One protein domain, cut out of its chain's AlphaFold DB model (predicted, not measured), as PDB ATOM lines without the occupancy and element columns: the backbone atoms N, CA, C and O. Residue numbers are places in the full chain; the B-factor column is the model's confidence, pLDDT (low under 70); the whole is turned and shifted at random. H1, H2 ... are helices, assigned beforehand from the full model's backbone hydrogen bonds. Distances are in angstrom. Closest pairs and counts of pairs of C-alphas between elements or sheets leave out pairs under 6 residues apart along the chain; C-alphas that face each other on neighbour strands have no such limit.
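This is residues 27 to 117 of the 134 residues of an uncharacterized protein of Blumeria graminis f. sp. hordei (strain DH14) (UniProt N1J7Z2). What shape is it? H4, the longest helix, makes a corner with H3, and H1 completes a loose triangle; H2 lies off at one end. What builds it? Four named helices, H1 to H4 in chain order, hold 40 of 91 printed residues, under half: all helix. It is compact, with radius of gyration of the C-alphas 13.3 A and spans 39 by 28 by 25 A.

What touches H4, residues 103 to 116? Its residues 105 to 109 alone touch H3, residues 95 to 101, only at the corner; the closest C-alphas, Leu 99 and Gly 105, are 3.8 A apart. What of H2, residues 49 to 55? It touches no helix. In each helix every O i to N i+4 pair is within hydrogen-bond range.

Where does H1, residues 32 to 43, begin? C-alpha 32 is at (171.798, 211.761, 265.859). Where does H4 end? C-alpha 116 is at (180.338, 212.939, 251.302).

Which link is long? H2 to H3 is, with 39 residues. Where is confidence low? Residues 57 to 59 and 82 to 92 are under 70.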
ATOM      1  N   GLU A  27     176.174 202.370 269.304       85.69
ATOM      2  CA  GLU A  27     175.530 203.189 268.278       85.69
ATOM      3  C   GLU A  27     175.011 204.528 268.788       85.69
ATOM      4  O   GLU A  27     174.996 205.487 268.029       85.69
ATOM      5  N   LEU A  28     174.658 204.648 270.069       86.62
ATOM      6  CA  LEU A  28     174.228 205.924 270.637       86.62
ATOM      7  C   LEU A  28     175.372 206.945 270.766       86.62
ATOM      8  O   LEU A  28     175.104 208.116 271.014       86.62
ATOM      9  N   SER A  29     176.636 206.548 270.564       87.94
ATOM     10  CA  SER A  29     177.761 207.489 270.516       87.94
ATOM     11  C   SER A  29     177.905 208.206 269.166       87.94
ATOM     12  O   SER A  29     178.761 209.079 269.038       87.94
ATOM     13  N   ILE A  30     177.134 207.831 268.136       89.38
ATOM     14  CA  ILE A  30     177.182 208.491 266.822       89.38
ATOM     15  C   ILE A  30     176.227 209.688 266.779       89.38
ATOM     16  O   ILE A  30     175.214 209.728 267.476       89.38
ATOM     17  N   ALA A  31     176.516 210.669 265.919       89.06
ATOM     18  CA  ALA A  31     175.660 211.846 265.795       89.06
ATOM     19  C   ALA A  31     174.224 211.459 265.392       89.06
ATOM     20  O   ALA A  31     174.014 210.659 264.473       89.06
ATOM     21  N   ARG A  32     173.229 212.077 266.045       89.12
ATOM     22  CA  ARG A  32     171.798 211.761 265.859       89.12
ATOM     23  C   ARG A  32     171.338 211.723 264.391       89.12
ATOM     24  O   ARG A  32     170.599 210.796 264.054       89.12
ATOM     25  N   PRO A  33     171.763 212.642 263.495       85.62
ATOM     26  CA  PRO A  33     171.365 212.573 262.089       85.62
ATOM     27  C   PRO A  33     171.793 211.264 261.412       85.62
ATOM     28  O   PRO A  33     170.997 210.663 260.692       85.62
ATOM     29  N   PHE A  34     173.004 210.770 261.693       88.69
ATOM     30  CA  PHE A  34     173.493 209.504 261.142       88.69
ATOM     31  C   PHE A  34     172.770 208.306 261.742       88.69
ATOM     32  O   PHE A  34     172.397 207.399 261.003       88.69
ATOM     33  N   LEU A  35     172.501 208.334 263.050       91.06
ATOM     34  CA  LEU A  35     171.742 207.282 263.723       91.06
ATOM     35  C   LEU A  35     170.345 207.111 263.115       91.06
ATOM     36  O   LEU A  35     169.918 205.990 262.849       91.06
ATOM     37  N   SER A  36     169.664 208.218 262.805       89.56
ATOM     38  CA  SER A  36     168.348 208.164 262.156       89.56
ATOM     39  C   SER A  36     168.400 207.488 260.778       89.56
ATOM     40  O   SER A  36     167.517 206.703 260.435       89.56
ATOM     41  N   ARG A  37     169.462 207.744 260.002       89.94
ATOM     42  CA  ARG A  37     169.668 207.151 258.674       89.94
ATOM     43  C   ARG A  37     170.083 205.686 258.753       89.94
ATOM     44  O   ARG A  37     169.649 204.898 257.919       89.94
ATOM     45  N   LEU A  38     170.873 205.315 259.758       91.44
ATOM     46  CA  LEU A  38     171.232 203.925 260.021       91.44
ATOM     47  C   LEU A  38     169.989 203.078 260.315       91.44
ATOM     48  O   LEU A  38     169.821 202.020 259.711       91.44
ATOM     49  N   TYR A  39     169.111 203.544 261.208       92.00
ATOM     50  CA  TYR A  39     167.891 202.807 261.534       92.00
ATOM     51  C   TYR A  39     166.941 202.705 260.346       92.00
ATOM     52  O   TYR A  39     166.470 201.608 260.068       92.00
ATOM     53  N   ALA A  40     166.755 203.794 259.596       91.81
ATOM     54  CA  ALA A  40     166.001 203.771 258.345       91.81
ATOM     55  C   ALA A  40     166.542 202.701 257.378       91.81
ATOM     56  O   ALA A  40     165.786 201.862 256.897       91.81
ATOM     57  N   ALA A  41     167.862 202.659 257.153       91.62
ATOM     58  CA  ALA A  41     168.491 201.670 256.275       91.62
ATOM     59  C   ALA A  41     168.319 200.220 256.761       91.62
ATOM     60  O   ALA A  41     168.183 199.316 255.938       91.62
ATOM     61  N   ARG A  42     168.317 199.984 258.080       92.12
ATOM     62  CA  ARG A  42     168.107 198.651 258.670       92.12
ATOM     63  C   ARG A  42     166.670 198.172 258.565       92.12
ATOM     64  O   ARG A  42     166.451 197.003 258.277       92.12
ATOM     65  N   SER A  43     165.713 199.057 258.820       90.94
ATOM     66  CA  SER A  43     164.294 198.715 258.770       90.94
ATOM     67  C   SER A  43     163.707 198.831 257.364       90.94
ATOM     68  O   SER A  43     162.539 198.513 257.175       90.94
ATOM     69  N   GLY A  44     164.473 199.334 256.391       88.25
ATOM     70  CA  GLY A  44     163.972 199.638 255.052       88.25
ATOM     71  C   GLY A  44     162.958 200.783 255.029       88.25
ATOM     72  O   GLY A  44     162.209 200.883 254.073       88.25
ATOM     73  N   HIS A  45     162.912 201.633 256.061       87.12
ATOM     74  CA  HIS A  45     161.964 202.749 256.166       87.12
ATOM     75  C   HIS A  45     162.551 204.068 255.655       87.12
ATOM     76  O   HIS A  45     163.761 204.215 255.494       87.12
ATOM     77  N   GLY A  46     161.695 205.081 255.527       84.62
ATOM     78  CA  GLY A  46     162.091 206.459 255.262       84.62
ATOM     79  C   GLY A  46     161.731 206.872 253.848       84.62
ATOM     80  O   GLY A  46     160.629 206.611 253.392       84.62
ATOM     81  N   ASP A  47     162.657 207.534 253.165       86.38
ATOM     82  CA  ASP A  47     162.493 208.004 251.790       86.38
ATOM     83  C   ASP A  47     162.905 206.950 250.748       86.38
ATOM     84  O   ASP A  47     163.299 207.304 249.644       86.38
ATOM     85  N   PHE A  48     162.866 205.661 251.089       90.06
ATOM     86  CA  PHE A  48     163.200 204.581 250.158       90.06
ATOM     87  C   PHE A  48     161.988 204.149 249.340       90.06
ATOM     88  O   PHE A  48     160.874 204.096 249.855       90.06
ATOM     89  N   ILE A  49     162.231 203.763 248.084       89.56
ATOM     90  CA  ILE A  49     161.168 203.363 247.157       89.56
ATOM     91  C   ILE A  49     160.359 202.161 247.652       89.56
ATOM     92  O   ILE A  49     159.153 202.100 247.444       89.56
ATOM     93  N   GLU A  50     161.005 201.197 248.312       86.69
ATOM     94  CA  GLU A  50     160.314 200.012 248.831       86.69
ATOM     95  C   GLU A  50     159.290 200.408 249.896       86.69
ATOM     96  O   GLU A  50     158.137 200.003 249.806       86.69
ATOM     97  N   TYR A  51     159.678 201.260 250.850       88.56
ATOM     98  CA  TYR A  51     158.765 201.763 251.876       88.56
ATOM     99  C   TYR A  51     157.604 202.547 251.266       88.56
ATOM    100  O   TYR A  51     156.449 202.296 251.594       88.56
ATOM    101  N   ASP A  52     157.904 203.459 250.342       84.50
ATOM    102  CA  ASP A  52     156.884 204.264 249.678       84.50
ATOM    103  C   ASP A  52     155.862 203.400 248.924       84.50
ATOM    104  O   ASP A  52     154.663 203.586 249.091       84.50
ATOM    105  N   ARG A  53     156.303 202.359 248.205       86.06
ATOM    106  CA  ARG A  53     155.400 201.412 247.523       86.06
ATOM    107  C   ARG A  53     154.433 200.700 248.467       86.06
ATOM    108  O   ARG A  53     153.331 200.356 248.053       86.06
ATOM    109  N   HIS A  54     154.845 200.443 249.706       85.69
ATOM    110  CA  HIS A  54     153.998 199.772 250.691       85.69
ATOM    111  C   HIS A  54     152.973 200.709 251.336       85.69
ATOM    112  O   HIS A  54     151.880 200.258 251.673       85.69
ATOM    113  N   PHE A  55     153.313 201.986 251.516       81.12
ATOM    114  CA  PHE A  55     152.497 202.940 252.277       81.12
ATOM    115  C   PHE A  55     151.901 204.077 251.430       81.12
ATOM    116  O   PHE A  55     151.165 204.897 251.971       81.12
ATOM    117  N   ASN A  56     152.196 204.101 250.124       72.12
ATOM    118  CA  ASN A  56     151.758 205.066 249.111       72.12
ATOM    119  C   ASN A  56     151.774 206.510 249.633       72.12
ATOM    120  O   ASN A  56     150.749 207.196 249.650       72.12
ATOM    121  N   GLN A  57     152.924 206.943 250.156       68.31
ATOM    122  CA  GLN A  57     153.000 208.196 250.886       68.31
ATOM    123  C   GLN A  57     153.091 209.373 249.907       68.31
ATOM    124  O   GLN A  57     154.157 209.689 249.377       68.31
ATOM    125  N   GLU A  58     151.975 210.080 249.715       67.69
ATOM    126  CA  GLU A  58     151.935 211.280 248.876       67.69
ATOM    127  C   GLU A  58     153.012 212.301 249.299       67.69
ATOM    128  O   GLU A  58     153.120 212.700 250.464       67.69
ATOM    129  N   GLY A  59     153.842 212.713 248.335       69.31
ATOM    130  CA  GLY A  59     154.884 213.726 248.527       69.31
ATOM    131  C   GLY A  59     156.232 213.213 249.048       69.31
ATOM    132  O   GLY A  59     157.117 214.025 249.335       69.31
ATOM    133  N   ALA A  60     156.444 211.898 249.166       73.25
ATOM    134  CA  ALA A  60     157.770 211.363 249.460       73.25
ATOM    135  C   ALA A  60     158.723 211.564 248.266       73.25
ATOM    136  O   ALA A  60     158.514 211.049 247.170       73.25
ATOM    137  N   ASN A  61     159.827 212.291 248.475       82.44
ATOM    138  CA  ASN A  61     160.881 212.383 247.465       82.44
ATOM    139  C   ASN A  61     161.698 211.079 247.444       82.44
ATOM    140  O   ASN A  61     162.696 210.959 248.161       82.44
ATOM    141  N   ILE A  62     161.258 210.118 246.630       87.69
ATOM    142  CA  ILE A  62     161.880 208.798 246.426       87.69
ATOM    143  C   ILE A  62     163.110 208.827 245.507       87.69
ATOM    144  O   ILE A  62     163.806 207.821 245.382       87.69
ATOM    145  N   HIS A  63     163.405 209.965 244.874       89.56
ATOM    146  CA  HIS A  63     164.518 210.104 243.940       89.56
ATOM    147  C   HIS A  63     165.715 210.789 244.607       89.56
ATOM    148  O   HIS A  63     165.605 211.779 245.330       89.56
ATOM    149  N   CYS A  64     166.905 210.250 244.379       89.44
ATOM    150  CA  CYS A  64     168.152 210.935 244.685       89.44
ATOM    151  C   CYS A  64     168.307 212.159 243.765       89.44
ATOM    152  O   CYS A  64     167.789 212.157 242.651       89.44
ATOM    153  N   GLY A  65     169.110 213.157 244.156       86.19
ATOM    154  CA  GLY A  65     169.472 214.271 243.264       86.19
ATOM    155  C   GLY A  65     170.162 213.830 241.962       86.19
ATOM    156  O   GLY A  65     170.235 214.598 241.014       86.19
ATOM    157  N   CYS A  66     170.627 212.578 241.891       87.69
ATOM    158  CA  CYS A  66     171.156 211.961 240.675       87.69
ATOM    159  C   CYS A  66     170.099 211.296 239.770       87.69
ATOM    160  O   CYS A  66     170.455 210.650 238.787       87.69
ATOM    161  N   GLY A  67     168.813 211.399 240.119       87.62
ATOM    162  CA  GLY A  67     167.684 210.827 239.379       87.62
ATOM    163  C   GLY A  67     167.381 209.356 239.683       87.62
ATOM    164  O   GLY A  67     166.346 208.849 239.270       87.62
ATOM    165  N   GLN A  68     168.246 208.659 240.422       91.00
ATOM    166  CA  GLN A  68     168.051 207.245 240.759       91.00
ATOM    167  C   GLN A  68     167.166 207.054 241.990       91.00
ATOM    168  O   GLN A  68     167.105 207.919 242.868       91.00
ATOM    169  N   LEU A  69     166.501 205.901 242.073       91.31
ATOM    170  CA  LEU A  69     165.638 205.564 243.203       91.31
ATOM    171  C   LEU A  69     166.452 205.388 244.487       91.31
ATOM    172  O   LEU A  69     167.495 204.735 244.513       91.31
ATOM    173  N   LYS A  70     165.950 205.958 245.580       90.44
ATOM    174  CA  LYS A  70     166.558 205.811 246.897       90.44
ATOM    175  C   LYS A  70     166.355 204.390 247.412       90.44
ATOM    176  O   LYS A  70     165.230 203.904 247.523       90.44
ATOM    177  N   ALA A  71     167.458 203.779 247.818       90.12
ATOM    178  CA  ALA A  71     167.497 202.483 248.475       90.12
ATOM    179  C   ALA A  71     168.420 202.537 249.706       90.12
ATOM    180  O   ALA A  71     169.264 203.442 249.814       90.12
ATOM    181  N   PRO A  72     168.306 201.572 250.638       90.56
ATOM    182  CA  PRO A  72     169.260 201.438 251.728       90.56
ATOM    183  C   PRO A  72     170.701 201.411 251.199       90.56
ATOM    184  O   PRO A  72     171.017 200.640 250.302       90.56
ATOM    185  N   LEU A  73     171.577 202.243 251.773       88.06
ATOM    186  CA  LEU A  73     172.995 202.385 251.393       88.06
ATOM    187  C   LEU A  73     173.290 202.924 249.975       88.06
ATOM    188  O   LEU A  73     174.463 203.015 249.618       88.06
ATOM    189  N   TYR A  74     172.291 203.392 249.216       88.12
ATOM    190  CA  TYR A  74     172.484 203.888 247.839       88.12
ATOM    191  C   TYR A  74     173.526 205.022 247.703       88.12
ATOM    192  O   TYR A  74     174.150 205.195 246.660       88.12
ATOM    193  N   PHE A  75     173.790 205.773 248.776       85.38
ATOM    194  CA  PHE A  75     174.828 206.812 248.800       85.38
ATOM    195  C   PHE A  75     176.247 206.300 248.472       85.38
ATOM    196  O   PHE A  75     177.120 207.105 248.167       85.38
ATOM    197  N   LEU A  76     176.497 204.989 248.561       84.56
ATOM    198  CA  LEU A  76     177.773 204.373 248.181       84.56
ATOM    199  C   LEU A  76     177.926 204.214 246.660       84.56
ATOM    200  O   LEU A  76     179.048 204.116 246.163       84.56
ATOM    201  N   GLU A  77     176.803 204.171 245.945       82.81
ATOM    202  CA  GLU A  77     176.709 203.900 244.505       82.81
ATOM    203  C   GLU A  77     176.343 205.151 243.700       82.81
ATOM    204  O   GLU A  77     176.583 205.206 242.494       82.81
ATOM    205  N   CYS A  78     175.793 206.173 244.360       86.62
ATOM    206  CA  CYS A  78     175.444 207.432 243.723       86.62
ATOM    207  C   CYS A  78     176.674 208.066 243.052       86.62
ATOM    208  O   CYS A  78     177.686 208.356 243.693       86.62
ATOM    209  N   HIS A  79     176.566 208.321 241.747       84.25
ATOM    210  CA  HIS A  79     177.664 208.844 240.932       84.25
ATOM    211  C   HIS A  79     177.974 210.325 241.199       84.25
ATOM    212  O   HIS A  79     179.065 210.785 240.873       84.25
ATOM    213  N   ILE A  80     177.043 211.070 241.807       84.25
ATOM    214  CA  ILE A  80     177.273 212.465 242.221       84.25
ATOM    215  C   ILE A  80     178.152 212.522 243.477       84.25
ATOM    216  O   ILE A  80     178.880 213.491 243.696       84.25
ATOM    217  N   THR A  81     178.117 211.485 244.316       76.75
ATOM    218  CA  THR A  81     178.997 211.398 245.482       76.75
ATOM    219  C   THR A  81     180.370 210.865 245.106       76.75
ATOM    220  O   THR A  81     180.529 209.739 244.652       76.75
ATOM    221  N   THR A  82     181.393 211.667 245.379       60.91
ATOM    222  CA  THR A  82     182.794 211.409 245.016       60.91
ATOM    223  C   THR A  82     183.529 210.450 245.959       60.91
ATOM    224  O   THR A  82     184.703 210.155 245.746       60.91
ATOM    225  N   HIS A  83     182.873 209.937 247.004       64.81
ATOM    226  CA  HIS A  83     183.520 209.139 248.046       64.81
ATOM    227  C   HIS A  83     183.041 207.685 248.026       64.81
ATOM    228  O   HIS A  83     182.069 207.333 248.696       64.81
ATOM    229  N   ARG A  84     183.761 206.820 247.302       60.22
ATOM    230  CA  ARG A  84     183.603 205.362 247.426       60.22
ATOM    231  C   ARG A  84     184.377 204.840 248.645       60.22
ATOM    232  O   ARG A  84     185.494 205.298 248.893       60.22
ATOM    233  N   PRO A  85     183.823 203.890 249.416       57.34
ATOM    234  CA  PRO A  85     184.554 203.267 250.512       57.34
ATOM    235  C   PRO A  85     185.771 202.476 250.007       57.34
ATOM    236  O   PRO A  85     185.680 201.827 248.963       57.34
ATOM    237  N   PRO A  86     186.884 202.440 250.764       53.47
ATOM    238  CA  PRO A  86     187.916 201.432 250.553       53.47
ATOM    239  C   PRO A  86     187.340 200.034 250.831       53.47
ATOM    240  O   PRO A  86     186.673 199.812 251.847       53.47
ATOM    241  N   GLN A  87     187.587 199.092 249.919       58.81
ATOM    242  CA  GLN A  87     187.106 197.714 250.025       58.81
ATOM    243  C   GLN A  87     187.883 196.973 251.125       58.81
ATOM    244  O   GLN A  87     189.111 196.992 251.141       58.81
ATOM    245  N   SER A  88     187.184 196.308 252.048       55.34
ATOM    246  CA  SER A  88     187.792 195.357 252.994       55.34
ATOM    247  C   SER A  88     187.310 193.925 252.722       55.34
ATOM    248  O   SER A  88     186.251 193.747 252.125       55.34
ATOM    249  N   PRO A  89     188.002 192.881 253.216       54.22
ATOM    250  CA  PRO A  89     187.583 191.490 253.000       54.22
ATOM    251  C   PRO A  89     186.196 191.146 253.580       54.22
ATOM    252  O   PRO A  89     185.505 190.264 253.084       54.22
ATOM    253  N   ALA A  90     185.768 191.842 254.639       58.22
ATOM    254  CA  ALA A  90     184.421 191.698 255.200       58.22
ATOM    255  C   ALA A  90     183.346 192.401 254.350       58.22
ATOM    256  O   ALA A  90     182.196 191.970 254.330       58.22
ATOM    257  N   TYR A  91     183.727 193.457 253.623       61.06
ATOM    258  CA  TYR A  91     182.854 194.164 252.688       61.06
ATOM    259  C   TYR A  91     182.553 193.308 251.451       61.06
ATOM    260  O   TYR A  91     181.446 193.373 250.941       61.06
ATOM    261  N   SER A  92     183.482 192.462 250.994       64.31
ATOM    262  CA  SER A  92     183.313 191.693 249.753       64.31
ATOM    263  C   SER A  92     182.375 190.481 249.843       64.31
ATOM    264  O   SER A  92     181.921 190.018 248.802       64.31
ATOM    265  N   ARG A  93     182.058 189.961 251.041       72.88
ATOM    266  CA  ARG A  93     181.121 188.823 251.190       72.88
ATOM    267  C   ARG A  93     179.658 189.249 251.257       72.88
ATOM    268  O   ARG A  93     178.824 188.669 250.578       72.88
ATOM    269  N   ASP A  94     179.355 190.221 252.113       82.81
ATOM    270  CA  ASP A  94     178.008 190.777 252.281       82.81
ATOM    271  C   ASP A  94     178.130 192.227 252.784       82.81
ATOM    272  O   ASP A  94     178.175 192.477 253.999       82.81
ATOM    273  N   PRO A  95     178.227 193.202 251.859       81.44
ATOM    274  CA  PRO A  95     178.406 194.605 252.207       81.44
ATOM    275  C   PRO A  95     177.301 195.128 253.126       81.44
ATOM    276  O   PRO A  95     177.585 195.858 254.077       81.44
ATOM    277  N   LYS A  96     176.040 194.750 252.876       84.56
ATOM    278  CA  LYS A  96     174.880 195.256 253.621       84.56
ATOM    279  C   LYS A  96     174.903 194.741 255.055       84.56
ATOM    280  O   LYS A  96     174.782 195.539 255.988       84.56
ATOM    281  N   LYS A  97     175.126 193.438 255.250       87.56
ATOM    282  CA  LYS A  97     175.213 192.833 256.585       87.56
ATOM    283  C   LYS A  97     176.418 193.341 257.366       87.56
ATOM    284  O   LYS A  97     176.296 193.575 258.565       87.56
ATOM    285  N   PHE A  98     177.557 193.578 256.716       89.19
ATOM    286  CA  PHE A  98     178.710 194.180 257.383       89.19
ATOM    287  C   PHE A  98     178.440 195.637 257.792       89.19
ATOM    288  O   PHE A  98     178.560 195.975 258.972       89.19
ATOM    289  N   LEU A  99     178.042 196.491 256.841       88.50
ATOM    290  CA  LEU A  99     177.874 197.935 257.043       88.50
ATOM    291  C   LEU A  99     176.736 198.283 258.001       88.50
ATOM    292  O   LEU A  99     176.863 199.223 258.780       88.50
ATOM    293  N   LEU A 100     175.632 197.535 257.948       90.12
ATOM    294  CA  LEU A 100     174.475 197.770 258.807       90.12
ATOM    295  C   LEU A 100     174.476 196.879 260.046       90.12
ATOM    296  O   LEU A 100     173.875 197.262 261.036       90.12
ATOM    297  N   GLY A 101     175.102 195.705 260.030       88.62
ATOM    298  CA  GLY A 101     175.002 194.731 261.126       88.62
ATOM    299  C   GLY A 101     176.136 194.785 262.146       88.62
ATOM    300  O   GLY A 101     176.002 194.207 263.222       88.62
ATOM    301  N   THR A 102     177.248 195.465 261.847       89.94
ATOM    302  CA  THR A 102     178.418 195.514 262.739       89.94
ATOM    303  C   THR A 102     178.740 196.935 263.182       89.94
ATOM    304  O   THR A 102     178.573 197.889 262.425       89.94
ATOM    305  N   TRP A 103     179.268 197.083 264.401       89.69
ATOM    306  CA  TRP A 103     179.716 198.385 264.912       89.69
ATOM    307  C   TRP A 103     180.801 199.020 264.029       89.69
ATOM    308  O   TRP A 103     180.767 200.220 263.762       89.69
ATOM    309  N   GLU A 104     181.741 198.215 263.530       88.94
ATOM    310  CA  GLU A 104     182.786 198.692 262.623       88.94
ATOM    311  C   GLU A 104     182.198 199.209 261.302       88.94
ATOM    312  O   GLU A 104     182.551 200.296 260.841       88.94
ATOM    313  N   GLY A 105     181.258 198.466 260.715       89.19
ATOM    314  CA  GLY A 105     180.532 198.884 259.521       89.19
ATOM    315  C   GLY A 105     179.774 200.197 259.725       89.19
ATOM    316  O   GLY A 105     179.893 201.106 258.902       89.19
ATOM    317  N   VAL A 106     179.086 200.341 260.860       90.56
ATOM    318  CA  VAL A 106     178.350 201.561 261.227       90.56
ATOM    319  C   VAL A 106     179.275 202.774 261.308       90.56
ATOM    320  O   VAL A 106     178.951 203.832 260.762       90.56
ATOM    321  N   LEU A 107     180.448 202.633 261.930       90.62
ATOM    322  CA  LEU A 107     181.443 203.705 261.984       90.62
ATOM    323  C   LEU A 107     181.934 204.110 260.591       90.62
ATOM    324  O   LEU A 107     182.089 205.302 260.313       90.62
ATOM    325  N   ARG A 108     182.141 203.141 259.692       88.44
ATOM    326  CA  ARG A 108     182.516 203.428 258.300       88.44
ATOM    327  C   ARG A 108     181.410 204.185 257.570       88.44
ATOM    328  O   ARG A 108     181.707 205.187 256.927       88.44
ATOM    329  N   VAL A 109     180.153 203.761 257.712       88.50
ATOM    330  CA  VAL A 109     178.992 204.468 257.144       88.50
ATOM    331  C   VAL A 109     178.930 205.904 257.664       88.50
ATOM    332  O   VAL A 109     178.846 206.833 256.864       88.50
ATOM    333  N   ALA A 110     179.039 206.110 258.978       89.62
ATOM    334  CA  ALA A 110     179.015 207.443 259.576       89.62
ATOM    335  C   ALA A 110     180.149 208.338 259.039       89.62
ATOM    336  O   ALA A 110     179.908 209.487 258.666       89.62
ATOM    337  N   LYS A 111     181.370 207.797 258.924       88.56
ATOM    338  CA  LYS A 111     182.521 208.510 258.348       88.56
ATOM    339  C   LYS A 111     182.278 208.898 256.888       88.56
ATOM    340  O   LYS A 111     182.511 210.045 256.519       88.56
ATOM    341  N   LEU A 112     181.780 207.979 256.060       86.81
ATOM    342  CA  LEU A 112     181.503 208.241 254.642       86.81
ATOM    343  C   LEU A 112     180.387 209.266 254.451       86.81
ATOM    344  O   LEU A 112     180.504 210.144 253.602       86.81
ATOM    345  N   LEU A 113     179.325 209.197 255.253       87.12
ATOM    346  CA  LEU A 113     178.244 210.182 255.218       87.12
ATOM    347  C   LEU A 113     178.727 211.571 255.646       87.12
ATOM    348  O   LEU A 113     178.319 212.568 255.055       87.12
ATOM    349  N   SER A 114     179.620 211.638 256.634       87.12
ATOM    350  CA  SER A 114     180.247 212.890 257.057       87.12
ATOM    351  C   SER A 114     181.125 213.499 255.955       87.12
ATOM    352  O   SER A 114     180.993 214.688 255.668       87.12
ATOM    353  N   LEU A 115     181.959 212.686 255.294       86.44
ATOM    354  CA  LEU A 115     182.842 213.130 254.209       86.44
ATOM    355  C   LEU A 115     182.062 213.547 252.957       86.44
ATOM    356  O   LEU A 115     182.265 214.637 252.432       86.44
ATOM    357  N   SER A 116     181.132 212.701 252.513       84.69
ATOM    358  CA  SER A 116     180.338 212.939 251.302       84.69
ATOM    359  C   SER A 116     179.318 214.056 251.443       84.69
ATOM    360  O   SER A 116     178.894 214.618 250.437       84.69
ATOM    361  N   LYS A 117     178.884 214.361 252.674       86.75
ATOM    362  CA  LYS A 117     177.761 215.273 252.936       86.75
ATOM    363  C   LYS A 117     176.513 214.888 252.124       86.75
ATOM    364  O   LYS A 117     175.709 215.748 251.773       86.75
TER     365      LYS A 117